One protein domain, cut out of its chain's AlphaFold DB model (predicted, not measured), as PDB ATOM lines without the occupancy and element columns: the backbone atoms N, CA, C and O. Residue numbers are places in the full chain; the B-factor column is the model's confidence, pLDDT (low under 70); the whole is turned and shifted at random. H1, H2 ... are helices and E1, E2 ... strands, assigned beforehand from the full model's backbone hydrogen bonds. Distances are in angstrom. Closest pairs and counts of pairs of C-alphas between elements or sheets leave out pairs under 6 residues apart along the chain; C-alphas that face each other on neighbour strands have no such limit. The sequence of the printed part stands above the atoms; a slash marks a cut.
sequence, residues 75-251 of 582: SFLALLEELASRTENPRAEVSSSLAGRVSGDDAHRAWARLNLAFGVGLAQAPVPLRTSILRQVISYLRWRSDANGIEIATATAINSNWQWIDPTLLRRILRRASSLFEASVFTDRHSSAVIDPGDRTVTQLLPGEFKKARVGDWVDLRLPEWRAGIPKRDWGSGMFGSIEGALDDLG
ATOM      1  N   SER A  75       9.919  70.224 156.341       95.38
ATOM      2  CA  SER A  75       8.470  70.348 156.104       95.38
ATOM      3  C   SER A  75       8.142  71.455 155.098       95.38
ATOM      4  O   SER A  75       7.231  71.300 154.290       95.38
ATOM      5  N   PHE A  76       8.892  72.560 155.127       96.00
ATOM      6  CA  PHE A  76       8.769  73.643 154.152       96.00
ATOM      7  C   PHE A  76       9.177  73.198 152.739       96.00
ATOM      8  O   PHE A  76       8.459  73.478 151.786       96.00
ATOM      9  N   LEU A  77      10.294  72.476 152.601       97.25
ATOM     10  CA  LEU A  77      10.739  71.952 151.307       97.25
ATOM     11  C   LEU A  77       9.756  70.913 150.751       97.25
ATOM     12  O   LEU A  77       9.374  71.023 149.593       97.25
ATOM     13  N   ALA A  78       9.259  69.991 151.584       97.06
ATOM     14  CA  ALA A  78       8.224  69.036 151.179       97.06
ATOM     15  C   ALA A  78       6.943  69.735 150.685       97.06
ATOM     16  O   ALA A  78       6.390  69.364 149.655       97.06
ATOM     17  N   LEU A  79       6.506  70.803 151.365       97.06
ATOM     18  CA  LEU A  79       5.382  71.629 150.916       97.06
ATOM     19  C   LEU A  79       5.638  72.268 149.537       97.06
ATOM     20  O   LEU A  79       4.710  72.368 148.738       97.06
ATOM     21  N   LEU A  80       6.868  72.704 149.243       97.81
ATOM     22  CA  LEU A  80       7.209  73.246 147.925       97.81
ATOM     23  C   LEU A  80       7.189  72.166 146.828       97.81
ATOM     24  O   LEU A  80       6.622  72.421 145.767       97.81
ATOM     25  N   GLU A  81       7.730  70.969 147.085       97.69
ATOM     26  CA  GLU A  81       7.652  69.825 146.155       97.69
ATOM     27  C   GLU A  81       6.192  69.425 145.870       97.69
ATOM     28  O   GLU A  81       5.815  69.165 144.725       97.69
ATOM     29  N   GLU A  82       5.338  69.416 146.896       97.94
ATOM     30  CA  GLU A  82       3.912  69.113 146.752       97.94
ATOM     31  C   GLU A  82       3.166  70.194 145.957       97.94
ATOM     32  O   GLU A  82       2.363  69.868 145.086       97.94
ATOM     33  N   LEU A  83       3.449  71.480 146.189       97.94
ATOM     34  CA  LEU A  83       2.859  72.569 145.400       97.94
ATOM     35  C   LEU A  83       3.328  72.551 143.938       97.94
ATOM     36  O   LEU A  83       2.517  72.782 143.038       97.94
ATOM     37  N   ALA A  84       4.592  72.218 143.678       97.75
ATOM     38  CA  ALA A  84       5.098  72.002 142.323       97.75
ATOM     39  C   ALA A  84       4.402  70.801 141.653       97.75
ATOM     40  O   ALA A  84       3.919  70.904 140.525       97.75
ATOM     41  N   SER A  85       4.220  69.701 142.388       97.56
ATOM     42  CA  SER A  85       3.482  68.521 141.916       97.56
ATOM     43  C   SER A  85       2.019  68.841 141.582       97.56
ATOM     44  O   SER A  85       1.505  68.386 140.562       97.56
ATOM     45  N   ARG A  86       1.351  69.667 142.401       97.81
ATOM     46  CA  ARG A  86      -0.034  70.143 142.191       97.81
ATOM     47  C   ARG A  86      -0.168  71.175 141.074       97.81
ATOM     48  O   ARG A  86      -1.270  71.360 140.555       97.81
ATOM     49  N   THR A  87       0.931  71.836 140.720       97.56
ATOM     50  CA  THR A  87       1.022  72.732 139.564       97.56
ATOM     51  C   THR A  87       1.041  71.915 138.270       97.56
ATOM     52  O   THR A  87       0.181  72.109 137.417       97.56
ATOM     53  N   GLU A  88       1.963  70.953 138.160       97.69
ATOM     54  CA  GLU A  88       2.116  70.073 136.987       97.69
ATOM     55  C   GLU A  88       0.932  69.106 136.813       97.69
ATOM     56  O   GLU A  88       0.499  68.815 135.698       97.69
ATOM     57  N   ASN A  89       0.391  68.600 137.923       97.81
ATOM     58  CA  ASN A  89      -0.757  67.701 137.948       97.81
ATOM     59  C   ASN A  89      -1.780  68.169 139.004       97.81
ATOM     60  O   ASN A  89      -1.632  67.862 140.189       97.81
ATOM     61  N   PRO A  90      -2.886  68.818 138.590       97.44
ATOM     62  CA  PRO A  90      -3.985  69.226 139.472       97.44
ATOM     63  C   PRO A  90      -4.630  68.115 140.319       97.44
ATOM     64  O   PRO A  90      -5.408  68.415 141.226       97.44
ATOM     65  N   ARG A  91      -4.345  66.841 140.020       97.38
ATOM     66  CA  ARG A  91      -4.803  65.654 140.760       97.38
ATOM     67  C   ARG A  91      -3.672  64.908 141.476       97.38
ATOM     68  O   ARG A  91      -3.906  63.797 141.933       97.38
ATOM     69  N   ALA A  92      -2.473  65.485 141.586       97.44
ATOM     70  CA  ALA A  92      -1.406  64.900 142.392       97.44
ATOM     71  C   ALA A  92      -1.881  64.693 143.839       97.44
ATOM     72  O   ALA A  92      -2.501  65.588 144.430       97.44
ATOM     73  N   GLU A  93      -1.586  63.515 144.382       97.38
ATOM     74  CA  GLU A  93      -1.760  63.195 145.796       97.38
ATOM     75  C   GLU A  93      -0.671  63.906 146.603       97.38
ATOM     76  O   GLU A  93       0.500  63.910 146.219       97.38
ATOM     77  N   VAL A  94      -1.064  64.549 147.701       97.06
ATOM     78  CA  VAL A  94      -0.194  65.384 148.537       97.06
ATOM     79  C   VAL A  94      -0.584  65.235 150.004       97.06
ATOM     80  O   VAL A  94      -1.765  65.089 150.321       97.06
ATOM     81  N   SER A  95       0.400  65.272 150.901       95.44
ATOM     82  CA  SER A  95       0.194  65.121 152.345       95.44
ATOM     83  C   SER A  95      -0.163  66.440 153.040       95.44
ATOM     84  O   SER A  95      -0.868  66.439 154.052       95.44
ATOM     85  N   SER A  96       0.277  67.582 152.503       93.62
ATOM     86  CA  SER A  96      -0.055  68.894 153.046       93.62
ATOM     87  C   SER A  96      -1.489  69.295 152.724       93.62
ATOM     88  O   SER A  96      -1.888  69.451 151.567       93.62
ATOM     89  N   SER A  97      -2.238  69.622 153.775       92.50
ATOM     90  CA  SER A  97      -3.566  70.227 153.664       92.50
ATOM     91  C   SER A  97      -3.557  71.618 153.016       92.50
ATOM     92  O   SER A  97      -4.614  72.078 152.590       92.50
ATOM     93  N   LEU A  98      -2.398  72.284 152.891       90.00
ATOM     94  CA  LEU A  98      -2.271  73.495 152.074       90.00
ATOM     95  C   LEU A  98      -2.169  73.146 150.584       90.00
ATOM     96  O   LEU A  98      -2.920  73.700 149.786       90.00
ATOM     97  N   ALA A  99      -1.293  72.206 150.214       93.12
ATOM     98  CA  ALA A  99      -1.116  71.790 148.822       93.12
ATOM     99  C   ALA A  99      -2.379  71.118 148.258       93.12
ATOM    100  O   ALA A  99      -2.742  71.357 147.108       93.12
ATOM    101  N   GLY A 100      -3.112  70.354 149.077       94.25
ATOM    102  CA  GLY A 100      -4.376  69.728 148.675       94.25
ATOM    103  C   GLY A 100      -5.510  70.718 148.362       94.25
ATOM    104  O   GLY A 100      -6.444  70.360 147.648       94.25
ATOM    105  N   ARG A 101      -5.428  71.966 148.852       95.62
ATOM    106  CA  ARG A 101      -6.436  73.025 148.622       95.62
ATOM    107  C   ARG A 101      -6.211  73.836 147.343       95.62
ATOM    108  O   ARG A 101      -7.103  74.584 146.961       95.62
ATOM    109  N   VAL A 102      -5.051  73.710 146.699       96.62
ATOM    110  CA  VAL A 102      -4.691  74.448 145.476       96.62
ATOM    111  C   VAL A 102      -4.270  73.490 144.360       96.62
ATOM    112  O   VAL A 102      -3.948  72.323 144.603       96.62
ATOM    113  N   SER A 103      -4.313  73.952 143.115       97.25
ATOM    114  CA  SER A 103      -3.920  73.181 141.930       97.25
ATOM    115  C   SER A 103      -3.642  74.106 140.744       97.25
ATOM    116  O   SER A 103      -4.111  75.245 140.728       97.25
ATOM    117  N   GLY A 104      -2.869  73.629 139.763       96.19
ATOM    118  CA  GLY A 104      -2.522  74.397 138.563       96.19
ATOM    119  C   GLY A 104      -1.897  75.754 138.904       96.19
ATOM    120  O   GLY A 104      -1.021  75.841 139.766       96.19
ATOM    121  N   ASP A 105      -2.386  76.819 138.270       95.94
ATOM    122  CA  ASP A 105      -1.874  78.184 138.437       95.94
ATOM    123  C   ASP A 105      -1.937  78.696 139.887       95.94
ATOM    124  O   ASP A 105      -1.040  79.417 140.326       95.94
ATOM    125  N   ASP A 106      -2.945  78.304 140.673       95.38
ATOM    126  CA  ASP A 106      -3.035  78.718 142.080       95.38
ATOM    127  C   ASP A 106      -2.000  77.993 142.955       95.38
ATOM    128  O   ASP A 106      -1.460  78.583 143.898       95.38
ATOM    129  N   ALA A 107      -1.647  76.749 142.610       96.31
ATOM    130  CA  ALA A 107      -0.521  76.054 143.232       96.31
ATOM    131  C   ALA A 107       0.820  76.697 142.838       96.31
ATOM    132  O   ALA A 107       1.664  76.902 143.715       96.31
ATOM    133  N   HIS A 108       0.987  77.117 141.575       96.50
ATOM    134  CA  HIS A 108       2.185  77.842 141.116       96.50
ATOM    135  C   HIS A 108       2.350  79.181 141.836       96.50
ATOM    136  O   HIS A 108       3.430  79.492 142.340       96.50
ATOM    137  N   ARG A 109       1.265  79.953 141.971       93.56
ATOM    138  CA  ARG A 109       1.256  81.221 142.720       93.56
ATOM    139  C   ARG A 109       1.589  81.013 144.193       93.56
ATOM    140  O   ARG A 109       2.373  81.786 144.745       93.56
ATOM    141  N   ALA A 110       1.037  79.983 144.835       94.88
ATOM    142  CA  ALA A 110       1.369  79.638 146.219       94.88
ATOM    143  C   ALA A 110       2.847  79.227 146.368       94.88
ATOM    144  O   ALA A 110       3.533  79.700 147.278       94.88
ATOM    145  N   TRP A 111       3.364  78.419 145.440       96.94
ATOM    146  CA  TRP A 111       4.772  78.023 145.374       96.94
ATOM    147  C   TRP A 111       5.713  79.227 145.198       96.94
ATOM    148  O   TRP A 111       6.690  79.369 145.940       96.94
ATOM    149  N   ALA A 112       5.397  80.140 144.276       94.75
ATOM    150  CA  ALA A 112       6.170  81.357 144.033       94.75
ATOM    151  C   ALA A 112       6.144  82.299 145.253       94.75
ATOM    152  O   ALA A 112       7.195  82.787 145.676       94.75
ATOM    153  N   ARG A 113       4.969  82.485 145.881       92.06
ATOM    154  CA  ARG A 113       4.793  83.241 147.141       92.06
ATOM    155  C   ARG A 113       5.699  82.713 148.254       92.06
ATOM    156  O   ARG A 113       6.367  83.501 148.924       92.06
ATOM    157  N   LEU A 114       5.742  81.394 148.442       94.44
ATOM    158  CA  LEU A 114       6.533  80.758 149.498       94.44
ATOM    159  C   LEU A 114       8.044  80.829 149.236       94.44
ATOM    160  O   LEU A 114       8.794  81.138 150.163       94.44
ATOM    161  N   ASN A 115       8.498  80.628 147.994       95.00
ATOM    162  CA  ASN A 115       9.908  80.822 147.630       95.00
ATOM    163  C   ASN A 115      10.355  82.282 147.825       95.00
ATOM    164  O   ASN A 115      11.423  82.532 148.390       95.00
ATOM    165  N   LEU A 116       9.515  83.248 147.435       90.00
ATOM    166  CA  LEU A 116       9.773  84.676 147.631       90.00
ATOM    167  C   LEU A 116       9.889  85.032 149.122       90.00
ATOM    168  O   LEU A 116      10.871  85.651 149.539       90.00
ATOM    169  N   ALA A 117       8.938  84.576 149.943       89.19
ATOM    170  CA  ALA A 117       8.966  84.775 151.391       89.19
ATOM    171  C   ALA A 117      10.204  84.132 152.048       89.19
ATOM    172  O   ALA A 117      10.835  84.751 152.908       89.19
ATOM    173  N   PHE A 118      10.595  82.928 151.617       93.62
ATOM    174  CA  PHE A 118      11.791  82.236 152.102       93.62
ATOM    175  C   PHE A 118      13.081  83.009 151.793       93.62
ATOM    176  O   PHE A 118      13.915  83.191 152.683       93.62
ATOM    177  N   GLY A 119      13.235  83.525 150.571       90.75
ATOM    178  CA  GLY A 119      14.411  84.313 150.198       90.75
ATOM    179  C   GLY A 119      14.496  85.669 150.897       90.75
ATOM    180  O   GLY A 119      15.571  86.047 151.369       90.75
ATOM    181  N   VAL A 120      13.368  86.372 151.053       88.06
ATOM    182  CA  VAL A 120      13.301  87.608 151.856       88.06
ATOM    183  C   VAL A 120      13.631  87.319 153.329       88.06
ATOM    184  O   VAL A 120      14.400  88.063 153.941       88.06
ATOM    185  N   GLY A 121      13.127  86.214 153.888       88.31
ATOM    186  CA  GLY A 121      13.459  85.764 155.244       88.31
ATOM    187  C   GLY A 121      14.954  85.471 155.418       88.31
ATOM    188  O   GLY A 121      15.575  85.948 156.370       88.31
ATOM    189  N   LEU A 122      15.573  84.774 154.458       90.50
ATOM    190  CA  LEU A 122      17.023  84.550 154.438       90.50
ATOM    191  C   LEU A 122      17.829  85.854 154.338       90.50
ATOM    192  O   LEU A 122      18.889  85.948 154.956       90.50
ATOM    193  N   ALA A 123      17.334  86.874 153.629       87.50
ATOM    194  CA  ALA A 123      17.999  88.179 153.519       87.50
ATOM    195  C   ALA A 123      18.014  88.967 154.839       87.50
ATOM    196  O   ALA A 123      18.896  89.805 155.044       87.50
ATOM    197  N   GLN A 124      17.085  88.665 155.749       87.44
ATOM    198  CA  GLN A 124      17.017  89.241 157.096       87.44
ATOM    199  C   GLN A 124      17.696  88.356 158.155       87.44
ATOM    200  O   GLN A 124      18.155  88.863 159.178       87.44
ATOM    201  N   ALA A 125      17.811  87.047 157.913       88.81
ATOM    202  CA  ALA A 125      18.457  86.109 158.826       88.81
ATOM    203  C   ALA A 125      19.954  86.431 159.043       88.81
ATOM    204  O   ALA A 125      20.650  86.798 158.088       88.81
ATOM    205  N   PRO A 126      20.500  86.237 160.261       92.38
ATOM    206  CA  PRO A 126      21.936  86.336 160.510       92.38
ATOM    207  C   PRO A 126      22.686  85.149 159.884       92.38
ATOM    208  O   PRO A 126      22.139  84.051 159.766       92.38
ATOM    209  N   VAL A 127      23.962  85.341 159.527       92.69
ATOM    210  CA  VAL A 127      24.782  84.342 158.804       92.69
ATOM    211  C   VAL A 127      24.745  82.934 159.433       92.69
ATOM    212  O   VAL A 127      24.480  81.988 158.691       92.69
ATOM    213  N   PRO A 128      24.881  82.734 160.765       93.81
ATOM    214  CA  PRO A 128      24.799  81.393 161.356       93.81
ATOM    215  C   PRO A 128      23.463  80.679 161.097       93.81
ATOM    216  O   PRO A 128      23.442  79.461 160.904       93.81
ATOM    217  N   LEU A 129      22.350  81.424 161.043       92.69
ATOM    218  CA  LEU A 129      21.034  80.871 160.719       92.69
ATOM    219  C   LEU A 129      20.931  80.534 159.227       92.69
ATOM    220  O   LEU A 129      20.472  79.441 158.900       92.69
ATOM    221  N   ARG A 130      21.433  81.399 158.331       93.69
ATOM    222  CA  ARG A 130      21.527  81.093 156.887       93.69
ATOM    223  C   ARG A 130      22.310  79.802 156.653       93.69
ATOM    224  O   ARG A 130      21.868  78.951 155.883       93.69
ATOM    225  N   THR A 131      23.435  79.619 157.348       94.81
ATOM    226  CA  THR A 131      24.291  78.433 157.199       94.81
ATOM    227  C   THR A 131      23.633  77.182 157.780       94.81
ATOM    228  O   THR A 131      23.748  76.105 157.194       94.81
ATOM    229  N   SER A 132      22.900  77.307 158.893       95.25
ATOM    230  CA  SER A 132      22.065  76.223 159.430       95.25
ATOM    231  C   SER A 132      20.976  75.799 158.439       95.25
ATOM    232  O   SER A 132      20.834  74.607 158.161       95.25
ATOM    233  N   ILE A 133      20.264  76.762 157.843       95.69
ATOM    234  CA  ILE A 133      19.231  76.497 156.834       95.69
ATOM    235  C   ILE A 133      19.848  75.802 155.619       95.69
ATOM    236  O   ILE A 133      19.363  74.740 155.240       95.69
ATOM    237  N   LEU A 134      20.960  76.301 155.061       96.25
ATOM    238  CA  LEU A 134      21.622  75.634 153.934       96.25
ATOM    239  C   LEU A 134      22.016  74.186 154.262       96.25
ATOM    240  O   LEU A 134      21.798  73.305 153.436       96.25
ATOM    241  N   ARG A 135      22.547  73.904 155.461       96.38
ATOM    242  CA  ARG A 135      22.839  72.516 155.868       96.38
ATOM    243  C   ARG A 135      21.582  71.646 155.835       96.38
ATOM    244  O   ARG A 135      21.658  70.525 155.346       96.38
ATOM    245  N   GLN A 136      20.441  72.160 156.296       96.94
ATOM    246  CA  GLN A 136      19.164  71.442 156.244       96.94
ATOM    247  C   GLN A 136      18.686  71.222 154.799       96.94
ATOM    248  O   GLN A 136      18.318  70.098 154.468       96.94
ATOM    249  N   VAL A 137      18.783  72.226 153.914       97.25
ATOM    250  CA  VAL A 137      18.435  72.073 152.485       97.25
ATOM    251  C   VAL A 137      19.325  71.027 151.796       97.25
ATOM    252  O   VAL A 137      18.820  70.135 151.117       97.25
ATOM    253  N   ILE A 138      20.645  71.066 152.009       97.00
ATOM    254  CA  ILE A 138      21.574  70.081 151.426       97.00
ATOM    255  C   ILE A 138      21.345  68.671 151.991       97.00
ATOM    256  O   ILE A 138      21.488  67.695 151.254       97.00
ATOM    257  N   SER A 139      20.970  68.534 153.265       96.62
ATOM    258  CA  SER A 139      20.573  67.240 153.838       96.62
ATOM    259  C   SER A 139      19.273  66.717 153.221       96.62
ATOM    260  O   SER A 139      19.207  65.542 152.867       96.62
ATOM    261  N   TYR A 140      18.280  67.585 153.013       96.88
ATOM    262  CA  TYR A 140      17.014  67.231 152.370       96.88
ATOM    263  C   TYR A 140      17.218  66.750 150.922       96.88
ATOM    264  O   TYR A 140      16.775  65.661 150.570       96.88
ATOM    265  N   LEU A 141      18.009  67.475 150.119       96.25
ATOM    266  CA  LEU A 141      18.378  67.080 148.746       96.25
ATOM    267  C   LEU A 141      19.160  65.761 148.669       96.25
ATOM    268  O   LEU A 141      19.079  65.039 147.675       96.25
ATOM    269  N   ARG A 142      19.960  65.437 149.693       96.06
ATOM    270  CA  ARG A 142      20.639  64.133 149.774       96.06
ATOM    271  C   ARG A 142      19.648  63.007 150.037       96.06
ATOM    272  O   ARG A 142      19.775  61.961 149.411       96.06
ATOM    273  N   TRP A 143      18.690  63.237 150.932       96.81
ATOM    274  CA  TRP A 143      17.660  62.265 151.285       96.81
ATOM    275  C   TRP A 143      16.673  62.018 150.134       96.81
ATOM    276  O   TRP A 143      16.464  60.866 149.765       96.81
ATOM    277  N   ARG A 144      16.132  63.075 149.508       96.12
ATOM    278  CA  ARG A 144      15.210  62.951 148.362       96.12
ATOM    279  C   ARG A 144      15.891  62.452 147.092       96.12
ATOM    280  O   ARG A 144      15.296  61.682 146.351       96.12
ATOM    281  N   SER A 145      17.125  62.900 146.834       96.12
ATOM    282  CA  SER A 145      17.813  62.732 145.541       96.12
ATOM    283  C   SER A 145      17.038  63.259 144.319       96.12
ATOM    284  O   SER A 145      17.356  62.898 143.191       96.12
ATOM    285  N   ASP A 146      16.106  64.183 144.554       96.38
ATOM    286  CA  ASP A 146      15.404  65.005 143.567       96.38
ATOM    287  C   ASP A 146      15.492  66.481 144.019       96.38
ATOM    288  O   ASP A 146      15.798  66.759 145.184       96.38
ATOM    289  N   ALA A 147      15.277  67.416 143.095       96.69
ATOM    290  CA  ALA A 147      15.135  68.845 143.352       96.69
ATOM    291  C   ALA A 147      13.857  69.465 142.745       96.69
ATOM    292  O   ALA A 147      13.676  70.671 142.913       96.69
ATOM    293  N   ASN A 148      12.993  68.687 142.071       97.56
ATOM    294  CA  ASN A 148      11.738  69.164 141.470       97.56
ATOM    295  C   ASN A 148      10.897  69.999 142.458       97.56
ATOM    296  O   ASN A 148      10.372  69.484 143.445       97.56
ATOM    297  N   GLY A 149      10.751  71.296 142.185       96.94
ATOM    298  CA  GLY A 149       9.991  72.237 143.011       96.94
ATOM    299  C   GLY A 149      10.754  72.861 144.187       96.94
ATOM    300  O   GLY A 149      10.204  73.726 144.867       96.94
ATOM    301  N   ILE A 150      12.009  72.487 144.446       97.81
ATOM    302  CA  ILE A 150      12.850  73.071 145.516       97.81
ATOM    303  C   ILE A 150      14.156  73.678 144.995       97.81
ATOM    304  O   ILE A 150      15.035  74.064 145.777       97.81
ATOM    305  N   GLU A 151      14.289  73.814 143.680       96.19
ATOM    306  CA  GLU A 151      15.461  74.372 143.011       96.19
ATOM    307  C   GLU A 151      15.698  75.816 143.447       96.19
ATOM    308  O   GLU A 151      16.823  76.194 143.764       96.19
ATOM    309  N   ILE A 152      14.624  76.602 143.545       95.25
ATOM    310  CA  ILE A 152      14.670  78.028 143.886       95.25
ATOM    311  C   ILE A 152      14.999  78.250 145.361       95.25
ATOM    312  O   ILE A 152      15.864  79.074 145.675       95.25
ATOM    313  N   ALA A 153      14.395  77.480 146.268       96.38
ATOM    314  CA  ALA A 153      14.765  77.482 147.682       96.38
ATOM    315  C   ALA A 153      16.239  77.075 147.867       96.38
ATOM    316  O   ALA A 153      16.971  77.703 148.633       96.38
ATOM    317  N   THR A 154      16.713  76.086 147.106       96.25
ATOM    318  CA  THR A 154      18.113  75.637 147.140       96.25
ATOM    319  C   THR A 154      19.074  76.689 146.593       96.25
ATOM    320  O   THR A 154      20.042  77.040 147.271       96.25
ATOM    321  N   ALA A 155      18.797  77.228 145.407       94.19
ATOM    322  CA  ALA A 155      19.540  78.315 144.779       94.19
ATOM    323  C   ALA A 155      19.668  79.513 145.730       94.19
ATOM    324  O   ALA A 155      20.769  79.990 146.002       94.19
ATOM    325  N   THR A 156      18.550  79.926 146.327       93.62
ATOM    326  CA  THR A 156      18.487  81.038 147.278       93.62
ATOM    327  C   THR A 156      19.259  80.740 148.569       93.62
ATOM    328  O   THR A 156      19.986  81.601 149.066       93.62
ATOM    329  N   ALA A 157      19.174  79.519 149.107       95.31
ATOM    330  CA  ALA A 157      19.945  79.105 150.282       95.31
ATOM    331  C   ALA A 157      21.460  79.100 150.018       95.31
ATOM    332  O   ALA A 157      22.228  79.517 150.890       95.31
ATOM    333  N   ILE A 158      21.892  78.687 148.826       94.19
ATOM    334  CA  ILE A 158      23.294  78.740 148.392       94.19
ATOM    335  C   ILE A 158      23.743  80.201 148.214       94.19
ATOM    336  O   ILE A 158      24.738  80.598 148.826       94.19
ATOM    337  N   ASN A 159      22.976  81.027 147.491       89.94
ATOM    338  CA  ASN A 159      23.253  82.460 147.315       89.94
ATOM    339  C   ASN A 159      23.327  83.202 148.660       89.94
ATOM    340  O   ASN A 159      24.187  84.048 148.876       89.94
ATOM    341  N   SER A 160      22.498  82.813 149.631       91.50
ATOM    342  CA  SER A 160      22.526  83.393 150.978       91.50
ATOM    343  C   SER A 160      23.777  83.059 151.803       91.50
ATOM    344  O   SER A 160      23.928  83.622 152.886       91.50
ATOM    345  N   ASN A 161      24.647  82.151 151.332       93.69
ATOM    346  CA  ASN A 161      25.788  81.633 152.091       93.69
ATOM    347  C   ASN A 161      27.134  81.575 151.338       93.69
ATOM    348  O   ASN A 161      28.150  81.375 152.001       93.69
ATOM    349  N   TRP A 162      27.191  81.709 150.006       89.94
ATOM    350  CA  TRP A 162      28.398  81.379 149.218       89.94
ATOM    351  C   TRP A 162      29.686  82.068 149.702       89.94
ATOM    352  O   TRP A 162      30.732  81.427 149.757       89.94
ATOM    353  N   GLN A 163      29.591  83.327 150.143       88.75
ATOM    354  CA  GLN A 163      30.715  84.130 150.651       88.75
ATOM    355  C   GLN A 163      31.347  83.587 151.947       88.75
ATOM    356  O   GLN A 163      32.482  83.930 152.268       88.75
ATOM    357  N   TRP A 164      30.622  82.751 152.699       91.12
ATOM    358  CA  TRP A 164      31.037  82.213 154.003       91.12
ATOM    359  C   TRP A 164      31.318  80.699 153.972       91.12
ATOM    360  O   TRP A 164      31.585  80.100 155.016       91.12
ATOM    361  N   ILE A 165      31.250  80.059 152.800       89.69
ATOM    362  CA  ILE A 165      31.533  78.627 152.619       89.69
ATOM    363  C   ILE A 165      32.949  78.463 152.057       89.69
ATOM    364  O   ILE A 165      33.345  79.169 151.134       89.69
ATOM    365  N   ASP A 166      33.699  77.483 152.566       92.69
ATOM    366  CA  ASP A 166      34.979  77.078 151.973       92.69
ATOM    367  C   ASP A 166      34.827  76.783 150.459       92.69
ATOM    368  O   ASP A 166      33.957  75.989 150.087       92.69
ATOM    369  N   PRO A 167      35.671  77.340 149.567       88.44
ATOM    370  CA  PRO A 167      35.530  77.153 148.120       88.44
ATOM    371  C   PRO A 167      35.538  75.689 147.653       88.44
ATOM    372  O   PRO A 167      34.887  75.347 146.663       88.44
ATOM    373  N   THR A 168      36.236  74.790 148.357       91.75
ATOM    374  CA  THR A 168      36.262  73.357 148.017       91.75
ATOM    375  C   THR A 168      34.943  72.681 148.385       91.75
ATOM    376  O   THR A 168      34.430  71.863 147.612       91.75
ATOM    377  N   LEU A 169      34.365  73.030 149.536       92.44
ATOM    378  CA  LEU A 169      33.033  72.592 149.948       92.44
ATOM    379  C   LEU A 169      31.942  73.181 149.041       92.44
ATOM    380  O   LEU A 169      31.065  72.437 148.599       92.44
ATOM    381  N   LEU A 170      32.034  74.466 148.692       91.38
ATOM    382  CA  LEU A 170      31.113  75.143 147.777       91.38
ATOM    383  C   LEU A 170      31.092  74.450 146.403       91.38
ATOM    384  O   LEU A 170      30.028  74.046 145.942       91.38
ATOM    385  N   ARG A 171      32.259  74.150 145.814       89.25
ATOM    386  CA  ARG A 171      32.382  73.346 144.575       89.25
ATOM    387  C   ARG A 171      31.780  71.937 144.669       89.25
ATOM    388  O   ARG A 171      31.452  71.341 143.642       89.25
ATOM    389  N   ARG A 172      31.687  71.337 145.861       93.31
ATOM    390  CA  ARG A 172      31.009  70.036 146.061       93.31
ATOM    391  C   ARG A 172      29.493  70.209 146.151       93.31
ATOM    392  O   ARG A 172      28.772  69.420 145.547       93.31
ATOM    393  N   ILE A 173      29.034  71.237 146.865       93.31
ATOM    394  CA  ILE A 173      27.616  71.603 146.973       93.31
ATOM    395  C   ILE A 173      27.051  71.931 145.589       93.31
ATOM    396  O   ILE A 173      26.083  71.301 145.175       93.31
ATOM    397  N   LEU A 174      27.699  72.836 144.851       92.19
ATOM    398  CA  LEU A 174      27.232  73.299 143.545       92.19
ATOM    399  C   LEU A 174      27.205  72.170 142.514       92.19
ATOM    400  O   LEU A 174      26.185  71.993 141.871       92.19
ATOM    401  N   ARG A 175      28.241  71.320 142.419       91.44
ATOM    402  CA  ARG A 175      28.202  70.154 141.509       91.44
ATOM    403  C   ARG A 175      27.027  69.212 141.788       91.44
ATOM    404  O   ARG A 175      26.405  68.740 140.842       91.44
ATOM    405  N   ARG A 176      26.701  68.948 143.062       93.50
ATOM    406  CA  ARG A 176      25.528  68.125 143.409       93.50
ATOM    407  C   ARG A 176      24.223  68.857 143.097       93.50
ATOM    408  O   ARG A 176      23.339  68.238 142.517       93.50
ATOM    409  N   ALA A 177      24.116  70.141 143.439       93.38
ATOM    410  CA  ALA A 177      22.943  70.958 143.135       93.38
ATOM    411  C   ALA A 177      22.687  71.022 141.620       93.38
ATOM    412  O   ALA A 177      21.613  70.622 141.191       93.38
ATOM    413  N   SER A 178      23.695  71.369 140.809       91.88
ATOM    414  CA  SER A 178      23.622  71.358 139.341       91.88
ATOM    415  C   SER A 178      23.131  70.021 138.793       91.88
ATOM    416  O   SER A 178      22.196  70.017 138.008       91.88
ATOM    417  N   SER A 179      23.673  68.884 139.258       93.94
ATOM    418  CA  SER A 179      23.232  67.566 138.765       93.94
ATOM    419  C   SER A 179      21.758  67.248 139.060       93.94
ATOM    420  O   SER A 179      21.131  66.517 138.301       93.94
ATOM    421  N   LEU A 180      21.193  67.800 140.142       94.81
ATOM    422  CA  LEU A 180      19.769  67.655 140.466       94.81
ATOM    423  C   LEU A 180      18.916  68.694 139.718       94.81
ATOM    424  O   LEU A 180      17.815  68.386 139.278       94.81
ATOM    425  N   PHE A 181      19.433  69.906 139.521       93.88
ATOM    426  CA  PHE A 181      18.766  70.970 138.768       93.88
ATOM    427  C   PHE A 181      18.690  70.673 137.269       93.88
ATOM    428  O   PHE A 181      17.695  71.007 136.641       93.88
ATOM    429  N   GLU A 182      19.702  70.021 136.694       92.75
ATOM    430  CA  GLU A 182      19.686  69.526 135.311       92.75
ATOM    431  C   GLU A 182      18.635  68.420 135.114       92.75
ATOM    432  O   GLU A 182      18.026  68.343 134.044       92.75
ATOM    433  N   ALA A 183      18.390  67.613 136.155       94.94
ATOM    434  CA  ALA A 183      17.395  66.540 136.174       94.94
ATOM    435  C   ALA A 183      15.959  67.014 136.482       94.94
ATOM    436  O   ALA A 183      15.014  66.357 136.046       94.94
ATOM    437  N   SER A 184      15.778  68.138 137.188       94.56
ATOM    438  CA  SER A 184      14.456  68.740 137.422       94.56
ATOM    439  C   SER A 184      13.751  69.061 136.103       94.56
ATOM    440  O   SER A 184      14.374  69.537 135.158       94.56
ATOM    441  N   VAL A 185      12.440  68.836 136.036       96.88
ATOM    442  CA  VAL A 185      11.589  69.220 134.896       96.88
ATOM    443  C   VAL A 185      10.764  70.474 135.217       96.88
ATOM    444  O   VAL A 185      10.372  71.201 134.306       96.88
ATOM    445  N   PHE A 186      10.543  70.779 136.500       97.00
ATOM    446  CA  PHE A 186       9.635  71.846 136.924       97.00
ATOM    447  C   PHE A 186      10.067  73.234 136.414       97.00
ATOM    448  O   PHE A 186       9.288  73.955 135.784       97.00
ATOM    449  N   THR A 187      11.346  73.590 136.586       94.75
ATOM    450  CA  THR A 187      11.881  74.879 136.103       94.75
ATOM    451  C   THR A 187      12.034  74.969 134.581       94.75
ATOM    452  O   THR A 187      12.332  76.049 134.071       94.75
ATOM    453  N   ASP A 188      11.836  73.874 133.836       95.88
ATOM    454  CA  ASP A 188      11.793  73.916 132.364       95.88
ATOM    455  C   ASP A 188      10.437  74.407 131.846       95.88
ATOM    456  O   ASP A 188      10.360  74.948 130.742       95.88
ATOM    457  N   ARG A 189       9.375  74.229 132.640       97.19
ATOM    458  CA  ARG A 189       7.985  74.555 132.287       97.19
ATOM    459  C   ARG A 189       7.496  75.832 132.956       97.19
ATOM    460  O   ARG A 189       6.758  76.602 132.343       97.19
ATOM    461  N   HIS A 190       7.941  76.083 134.183       96.38
ATOM    462  CA  HIS A 190       7.462  77.185 135.006       96.38
ATOM    463  C   HIS A 190       8.496  78.301 135.158       96.38
ATOM    464  O   HIS A 190       9.686  78.061 135.370       96.38
ATOM    465  N   SER A 191       8.024  79.549 135.083       93.00
ATOM    466  CA  SER A 191       8.835  80.710 135.441       93.00
ATOM    467  C   SER A 191       9.149  80.688 136.935       93.00
ATOM    468  O   SER A 191       8.379  80.182 137.761       93.00
ATOM    469  N   SER A 192      10.304  81.241 137.285       90.62
ATOM    470  CA  SER A 192      10.825  81.213 138.647       90.62
ATOM    471  C   SER A 192      11.514  82.525 139.014       90.62
ATOM    472  O   SER A 192      11.823  83.343 138.152       90.62
ATOM    473  N   ALA A 193      11.719  82.756 140.309       88.69
ATOM    474  CA  ALA A 193      12.361  83.959 140.826       88.69
ATOM    475  C   ALA A 193      13.445  83.560 141.831       88.69
ATOM    476  O   ALA A 193      13.148  83.257 142.985       88.69
ATOM    477  N   VAL A 194      14.703  83.538 141.386       88.12
ATOM    478  CA  VAL A 194      15.847  83.296 142.272       88.12
ATOM    479  C   VAL A 194      16.146  84.575 143.033       88.12
ATOM    480  O   VAL A 194      16.221  85.657 142.454       88.12
ATOM    481  N   ILE A 195      16.339  84.444 144.339       85.75
ATOM    482  CA  ILE A 195      16.727  85.555 145.199       85.75
ATOM    483  C   ILE A 195      18.219  85.448 145.502       85.75
ATOM    484  O   ILE A 195      18.748  84.357 145.731       85.75
ATOM    485  N   ASP A 196      18.886  86.598 145.548       84.25
ATOM    486  CA  ASP A 196      20.190  86.752 146.184       84.25
ATOM    487  C   ASP A 196      20.027  87.510 147.517       84.25
ATOM    488  O   ASP A 196      19.830  88.728 147.524       84.25
ATOM    489  N   PRO A 197      20.087  86.810 148.669       79.88
ATOM    490  CA  PRO A 197      20.005  87.429 149.995       79.88
ATOM    491  C   PRO A 197      21.253  88.203 150.452       79.88
ATOM    492  O   PRO A 197      21.231  88.785 151.544       79.88
ATOM    493  N   GLY A 198      22.353  88.153 149.696       74.88
ATOM    494  CA  GLY A 198      23.535  88.996 149.886       74.88
ATOM    495  C   GLY A 198      23.357  90.341 149.184       74.88
ATOM    496  O   GLY A 198      23.411  91.382 149.839       74.88
ATOM    497  N   ASP A 199      23.046  90.299 147.888       73.25
ATOM    498  CA  ASP A 199      22.837  91.481 147.033       73.25
ATOM    499  C   ASP A 199      21.459  92.147 147.222       73.25
ATOM    500  O   ASP A 199      21.269  93.285 146.802       73.25
ATOM    501  N   ARG A 200      20.492  91.459 147.851       79.56
ATOM    502  CA  ARG A 200      19.074  91.871 147.975       79.56
ATOM    503  C   ARG A 200      18.382  92.077 146.623       79.56
ATOM    504  O   ARG A 200      17.627  93.032 146.440       79.56
ATOM    505  N   THR A 201      18.619  91.161 145.687       80.12
ATOM    506  CA  THR A 201      18.039  91.212 144.336       80.12
ATOM    507  C   THR A 201      17.191  89.988 144.020       80.12
ATOM    508  O   THR A 201      17.519  88.880 144.440       80.12
ATOM    509  N   VAL A 202      16.144  90.182 143.212       83.25
ATOM    510  CA  VAL A 202      15.435  89.101 142.506       83.25
ATOM    511  C   VAL A 202      15.937  89.031 141.074       83.25
ATOM    512  O   VAL A 202      15.974  90.048 140.381       83.25
ATOM    513  N   THR A 203      16.228  87.819 140.625       83.44
ATOM    514  CA  THR A 203      16.378  87.474 139.216       83.44
ATOM    515  C   THR A 203      15.189  86.604 138.831       83.44
ATOM    516  O   THR A 203      15.107  85.437 139.222       83.44
ATOM    517  N   GLN A 204      14.242  87.181 138.092       86.06
ATOM    518  CA  GLN A 204      13.209  86.398 137.422       86.06
ATOM    519  C   GLN A 204      13.845  85.613 136.274       86.06
ATOM    520  O   GLN A 204      14.710  86.135 135.583       86.06
ATOM    521  N   LEU A 205      13.423  84.369 136.088       86.81
ATOM    522  CA  LEU A 205      13.912  83.458 135.061       86.81
ATOM    523  C   LEU A 205      12.706  82.882 134.321       86.81
ATOM    524  O   LEU A 205      11.748  82.406 134.948       86.81
ATOM    525  N   LEU A 206      12.745  82.936 132.994       90.88
ATOM    526  CA  LEU A 206      11.731  82.319 132.144       90.88
ATOM    527  C   LEU A 206      11.857  80.780 132.189       90.88
ATOM    528  O   LEU A 206      12.911  80.259 132.577       90.88
ATOM    529  N   PRO A 207      10.812  80.032 131.784       95.44
ATOM    530  CA  PRO A 207      10.879  78.576 131.667       95.44
ATOM    531  C   PRO A 207      12.133  78.105 130.908       95.44
ATOM    532  O   PRO A 207      12.454  78.596 129.821       95.44
ATOM    533  N   GLY A 208      12.889  77.192 131.518       91.19
ATOM    534  CA  GLY A 208      14.135  76.637 130.982       91.19
ATOM    535  C   GLY A 208      15.373  77.536 131.100       91.19
ATOM    536  O   GLY A 208      16.474  77.096 130.765       91.19
ATOM    537  N   GLU A 209      15.268  78.779 131.585       89.00
ATOM    538  CA  GLU A 209      16.450  79.633 131.806       89.00
ATOM    539  C   GLU A 209      17.247  79.244 133.050       89.00
ATOM    540  O   GLU A 209      18.470  79.380 133.054       89.00
ATOM    541  N   PHE A 210      16.588  78.680 134.065       87.38
ATOM    542  CA  PHE A 210      17.243  78.236 135.297       87.38
ATOM    543  C   PHE A 210      18.392  77.244 135.033       87.38
ATOM    544  O   PHE A 210      19.477  77.394 135.594       87.38
ATOM    545  N   LYS A 211      18.214  76.300 134.095       87.25
ATOM    546  CA  LYS A 211      19.280  75.368 133.674       87.25
ATOM    547  C   LYS A 211      20.403  76.047 132.887       87.25
ATOM    548  O   LYS A 211      21.573  75.721 133.084       87.25
ATOM    549  N   LYS A 212      20.077  77.017 132.021       83.69
ATOM    550  CA  LYS A 212      21.078  77.790 131.252       83.69
ATOM    551  C   LYS A 212      22.008  78.577 132.171       83.69
ATOM    552  O   LYS A 212      23.177  78.747 131.849       83.69
ATOM    553  N   ALA A 213      21.491  79.024 133.314       70.75
ATOM    554  CA  ALA A 213      22.206  79.857 134.270       70.75
ATOM    555  C   ALA A 213      23.291  79.110 135.085       70.75
ATOM    556  O   ALA A 213      23.944  79.738 135.921       70.75
ATOM    557  N   ARG A 214      23.467  77.796 134.833       66.31
ATOM    558  CA  ARG A 214      24.569  76.912 135.265       66.31
ATOM    559  C   ARG A 214      25.122  77.212 136.656       66.31
ATOM    560  O   ARG A 214      26.094  77.935 136.839       66.31
ATOM    561  N   VAL A 215      24.581  76.515 137.646       64.94
ATOM    562  CA  VAL A 215      24.972  76.659 139.059       64.94
ATOM    563  C   VAL A 215      26.437  76.266 139.340       64.94
ATOM    564  O   VAL A 215      27.005  76.661 140.352       64.94
ATOM    565  N   GLY A 216      27.109  75.564 138.418       57.16
ATOM    566  CA  GLY A 216      28.566  75.374 138.467       57.16
ATOM    567  C   GLY A 216      29.357  76.663 138.206       57.16
ATOM    568  O   GLY A 216      30.348  76.920 138.890       57.16
ATOM    569  N   ASP A 217      28.874  77.503 137.290       60.38
ATOM    570  CA  ASP A 217      29.531  78.739 136.856       60.38
ATOM    571  C   ASP A 217      29.533  79.792 137.985       60.38
ATOM    572  O   ASP A 217      30.357  80.702 137.984       60.38
ATOM    573  N   TRP A 218      28.694  79.624 139.020       62.81
ATOM    574  CA  TRP A 218      28.663  80.454 140.239       62.81
ATOM    575  C   TRP A 218      29.986  80.458 141.022       62.81
ATOM    576  O   TRP A 218      30.199  81.338 141.853       62.81
ATOM    577  N   VAL A 219      30.864  79.472 140.802       50.34
ATOM    578  CA  VAL A 219      32.209  79.433 141.406       50.34
ATOM    579  C   VAL A 219      33.190  80.334 140.665       50.34
ATOM    580  O   VAL A 219      34.041  80.967 141.290       50.34
ATOM    581  N   ASP A 220      33.109  80.324 139.337       43.09
ATOM    582  CA  ASP A 220      34.115  80.922 138.459       43.09
ATOM    583  C   ASP A 220      33.725  82.353 138.056       43.09
ATOM    584  O   ASP A 220      34.590  83.196 137.797       43.09
ATOM    585  N   LEU A 221      32.432  82.673 138.140       43.31
ATOM    586  CA  LEU A 221      31.942  84.037 138.240       43.31
ATOM    587  C   LEU A 221      32.482  84.690 139.516       43.31
ATOM    588  O   LEU A 221      31.943  84.562 140.614       43.31
ATOM    589  N   ARG A 222      33.484  85.548 139.337       39.12
ATOM    590  CA  ARG A 222      33.533  86.781 140.125       39.12
ATOM    591  C   ARG A 222      32.215  87.499 139.813       39.12
ATOM    592  O   ARG A 222      31.994  87.869 138.666       39.12
ATOM    593  N   LEU A 223      31.316  87.615 140.791       44.97
ATOM    594  CA  LEU A 223      29.920  88.023 140.575       44.97
ATOM    595  C   LEU A 223      29.740  89.556 140.458       44.97
ATOM    596  O   LEU A 223      29.143  90.186 141.327       44.97
ATOM    597  N   PRO A 224      30.214  90.184 139.364       41.84
ATOM    598  CA  PRO A 224      29.379  91.190 138.702       41.84
ATOM    599  C   PRO A 224      28.515  90.639 137.564       41.84
ATOM    600  O   PRO A 224      27.551  91.300 137.195       41.84
ATOM    601  N   GLU A 225      28.830  89.475 136.992       37.28
ATOM    602  CA  GLU A 225      28.352  89.110 135.642       37.28
ATOM    603  C   GLU A 225      27.111  88.203 135.585       37.28
ATOM    604  O   GLU A 225      26.488  88.103 134.534       37.28
ATOM    605  N   TRP A 226      26.606  87.695 136.719       38.59
ATOM    606  CA  TRP A 226      25.231  87.144 136.795       38.59
ATOM    607  C   TRP A 226      24.133  88.232 136.697       38.59
ATOM    608  O   TRP A 226      22.944  87.973 136.876       38.59
ATOM    609  N   ARG A 227      24.523  89.467 136.343       45.88
ATOM    610  CA  ARG A 227      23.682  90.453 135.649       45.88
ATOM    611  C   ARG A 227      23.307  89.904 134.265       45.88
ATOM    612  O   ARG A 227      23.849  90.346 133.256       45.88
ATOM    613  N   ALA A 228      22.356  88.973 134.210       35.16
ATOM    614  CA  ALA A 228      21.884  88.307 132.990       35.16
ATOM    615  C   ALA A 228      21.107  89.230 132.009       35.16
ATOM    616  O   ALA A 228      20.150  88.805 131.374       35.16
ATOM    617  N   GLY A 229      21.432  90.525 131.937       32.94
ATOM    618  CA  GLY A 229      20.666  91.554 131.219       32.94
ATOM    619  C   GLY A 229      19.313  91.909 131.856       32.94
ATOM    620  O   GLY A 229      18.702  92.905 131.480       32.94
ATOM    621  N   ILE A 230      18.861  91.132 132.842       39.56
ATOM    622  CA  ILE A 230      17.575  91.302 133.520       39.56
ATOM    623  C   ILE A 230      17.643  92.519 134.461       39.56
ATOM    624  O   ILE A 230      18.592  92.615 135.248       39.56
ATOM    625  N   PRO A 231      16.674  93.457 134.408       40.91
ATOM    626  CA  PRO A 231      16.670  94.636 135.267       40.91
ATOM    627  C   PRO A 231      16.683  94.270 136.758       40.91
ATOM    628  O   PRO A 231      15.684  93.805 137.307       40.91
ATOM    629  N   LYS A 232      17.806  94.528 137.440       46.75
ATOM    630  CA  LYS A 232      17.870  94.468 138.906       46.75
ATOM    631  C   LYS A 232      16.965  95.565 139.474       46.75
ATOM    632  O   LYS A 232      17.295  96.746 139.394       46.75
ATOM    633  N   ARG A 233      15.833  95.178 140.065       51.31
ATOM    634  CA  ARG A 233      15.048  96.056 140.939       51.31
ATOM    635  C   ARG A 233      15.612  95.956 142.353       51.31
ATOM    636  O   ARG A 233      15.513  94.905 142.980       51.31
ATOM    637  N   ASP A 234      16.203  97.049 142.828       51.84
ATOM    638  CA  ASP A 234      16.631  97.172 144.220       51.84
ATOM    639  C   ASP A 234      15.431  96.982 145.151       51.84
ATOM    640  O   ASP A 234      14.416  97.676 145.029       51.84
ATOM    641  N   TRP A 235      15.575  96.095 146.134       56.25
ATOM    642  CA  TRP A 235      14.630  95.915 147.236       56.25
ATOM    643  C   TRP A 235      14.693  97.073 148.248       56.25
ATOM    644  O   TRP A 235      14.886  96.881 149.453       56.25
ATOM    645  N   GLY A 236      14.533  98.303 147.757       43.19
ATOM    646  CA  GLY A 236      14.344  99.481 148.594       43.19
ATOM    647  C   GLY A 236      13.163  99.277 149.545       43.19
ATOM    648  O   GLY A 236      12.175  98.626 149.203       43.19
ATOM    649  N   SER A 237      13.247  99.859 150.741       46.19
ATOM    650  CA  SER A 237      12.343  99.612 151.879       46.19
ATOM    651  C   SER A 237      10.855  99.949 151.662       46.19
ATOM    652  O   SER A 237      10.060  99.745 152.575       46.19
ATOM    653  N   GLY A 238      10.468 100.435 150.478       45.50
ATOM    654  CA  GLY A 238       9.080 100.657 150.062       45.50
ATOM    655  C   GLY A 238       8.538  99.692 148.994       45.50
ATOM    656  O   GLY A 238       7.359  99.788 148.673       45.50
ATOM    657  N   MET A 239       9.343  98.778 148.427       42.94
ATOM    658  CA  MET A 239       8.906  97.944 147.286       42.94
ATOM    659  C   MET A 239       7.899  96.842 147.671       42.94
ATOM    660  O   MET A 239       7.093  96.433 146.845       42.94
ATOM    661  N   PHE A 240       7.891  96.400 148.932       46.22
ATOM    662  CA  PHE A 240       6.953  95.395 149.449       46.22
ATOM    663  C   PHE A 240       5.867  96.028 150.333       46.22
ATOM    664  O   PHE A 240       5.733  95.688 151.507       46.22
ATOM    665  N   GLY A 241       5.064  96.938 149.766       41.72
ATOM    666  CA  GLY A 241       3.807  97.373 150.401       41.72
ATOM    667  C   GLY A 241       2.850  96.196 150.657       41.72
ATOM    668  O   GLY A 241       2.136  96.170 151.657       41.72
ATOM    669  N   SER A 242       2.917  95.174 149.799       54.09
ATOM    670  CA  SER A 242       2.501  93.798 150.075       54.09
ATOM    671  C   SER A 242       3.391  92.826 149.281       54.09
ATOM    672  O   SER A 242       4.032  93.216 148.305       54.09
ATOM    673  N   ILE A 243       3.433  91.549 149.682       53.84
ATOM    674  CA  ILE A 243       4.075  90.481 148.883       53.84
ATOM    675  C   ILE A 243       3.338  90.284 147.547       53.84
ATOM    676  O   ILE A 243       3.952  89.907 146.554       53.84
ATOM    677  N   GLU A 244       2.037  90.570 147.515       52.53
ATOM    678  CA  GLU A 244       1.187  90.401 146.334       52.53
ATOM    679  C   GLU A 244       1.547  91.404 145.239       52.53
ATOM    680  O   GLU A 244       1.858  90.986 144.129       52.53
ATOM    681  N   GLY A 245       1.668  92.695 145.580       59.84
ATOM    682  CA  GLY A 245       2.070  93.722 144.617       59.84
ATOM    683  C   GLY A 245       3.443  93.452 144.001       59.84
ATOM    684  O   GLY A 245       3.636  93.691 142.818       59.84
ATOM    685  N   ALA A 246       4.381  92.874 144.760       57.59
ATOM    686  CA  ALA A 246       5.688  92.485 144.231       57.59
ATOM    687  C   ALA A 246       5.633  91.279 143.273       57.59
ATOM    688  O   ALA A 246       6.475  91.176 142.387       57.59
ATOM    689  N   LEU A 247       4.669  90.369 143.429       60.03
ATOM    690  CA  LEU A 247       4.470  89.245 142.506       60.03
ATOM    691  C   LEU A 247       3.759  89.684 141.229       60.03
ATOM    692  O   LEU A 247       4.132  89.235 140.143       60.03
ATOM    693  N   ASP A 248       2.793  90.590 141.352       64.25
ATOM    694  CA  ASP A 248       2.127  91.213 140.212       64.25
ATOM    695  C   ASP A 248       3.134  92.034 139.384       64.25
ATOM    696  O   ASP A 248       3.227  91.844 138.171       64.25
ATOM    697  N   ASP A 249       3.989  92.825 140.045       54.72
ATOM    698  CA  ASP A 249       5.103  93.570 139.433       54.72
ATOM    699  C   ASP A 249       6.193  92.672 138.814       54.72
ATOM    700  O   ASP A 249       6.876  93.088 137.877       54.72
ATOM    701  N   LEU A 250       6.375  91.450 139.325       54.38
ATOM    702  CA  LEU A 250       7.228  90.407 138.737       54.38
ATOM    703  C   LEU A 250       6.482  89.589 137.662       54.38
ATOM    704  O   LEU A 250       6.919  88.505 137.287       54.38
ATOM    705  N   GLY A 251       5.330  90.050 137.173       52.34
ATOM    706  CA  GLY A 251       4.592  89.399 136.089       52.34
ATOM    707  C   GLY A 251       3.908  88.075 136.457       52.34
ATOM    708  O   GLY A 251       3.240  87.500 135.601       52.34
TER     709      GLY A 251
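This is residues 75 to 251 of the 582 residues of an uncharacterized protein of Mycolicibacterium rhodesiae JS60 (UniProt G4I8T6). Short helix H4 and strand E1 of the hairpin E1 E2 make the core of this rounded domain, with the long helices H2, H3 and H5 placed round H4. H1 folds back along H2 as a helical hairpin, the small helices H6 and H7 sit together near the Ser 192 end of E1, and a long tail without named elements leads from H7 to H8, on the other side of H2 from H1. The printed part has 177 residues, with eight named helices and two named strands in the order H1 H2 H3 H4 H5 H6 E1 E2 H7 H8; the sheet, order E1 - E2, is antiparallel and the class is mostly helix. The whole is compact, with a radius of gyration of the C-alphas of 15.4 A and spans of 43 by 39 by 30 A.

E1 is residues 192 to 196, with C-alpha 192 at (10.825, 81.213, 138.647), and E2 is residues 201 to 205. H2, residues 104 to 124, is the longest helix at 30.8 A. H1 is residues 75 to 88, 20.1 A, from C-alpha 75 at (8.470, 70.348, 156.104). H3 is residues 127 to 144, 25.7 A; H4 is residues 151 to 159, 12.0 A; H5 is residues 167 to 183, 24.2 A. H6 is residues 186 to 189, H7 residues 209 to 212, and H8 residues 243 to 249, ending at C-alpha 249 (5.103, 93.570, 139.433).

E1 and E2 are antiparallel at 154 degrees, with N 194 and O 203 2.9 A apart and N 203 and O 194 2.8 A apart, within hydrogen-bond range. The closest C-alphas of H4 and E1, Thr 156 and Ile 195, are 5.3 A apart; those of H2 and E1, Gly 119 and Ile 195, 5.6 A. H2 is the hub. With residues 115 to 122 alone it touches H4, closest C-alphas Asn 115 and Ala 153 at 5.9 A, at a shallow tilt of 11 degrees, the same way. H1 and H2, a hairpin, touch at Thr 87 and Gly 104, C-alphas 4.0 A apart. H2 and H8 only just touch, with 3 pairs of C-alphas within 8 A, closest Arg 113 and Ile 243 at 7.5 A. H3 and H4, a hairpin, touch at Leu 134 and Ala 157, C-alphas 5.3 A apart. H5 touches no helix; it is close to but not clearly touching H4, closest C-alphas Glu 151 and Phe 181 at 6.4 A. H6 and H7 touch, closest C-alphas Thr 187 and Phe 210 at 6.4 A. Every O i to N i+4 pair is within hydrogen-bond range in H1, H2, H3, H4 and H8; H5 has 12 of 13, and H6 and H7 are too short for such a pair.

The C-alphas farthest apart, Arg 91 and Arg 222, are 43.8 A apart. The printed part has no cut; the links H1 to H2 and H7 to H8 are long. Mean pLDDT of the printed part is 83.6, and residues 214 to 251 are under 70.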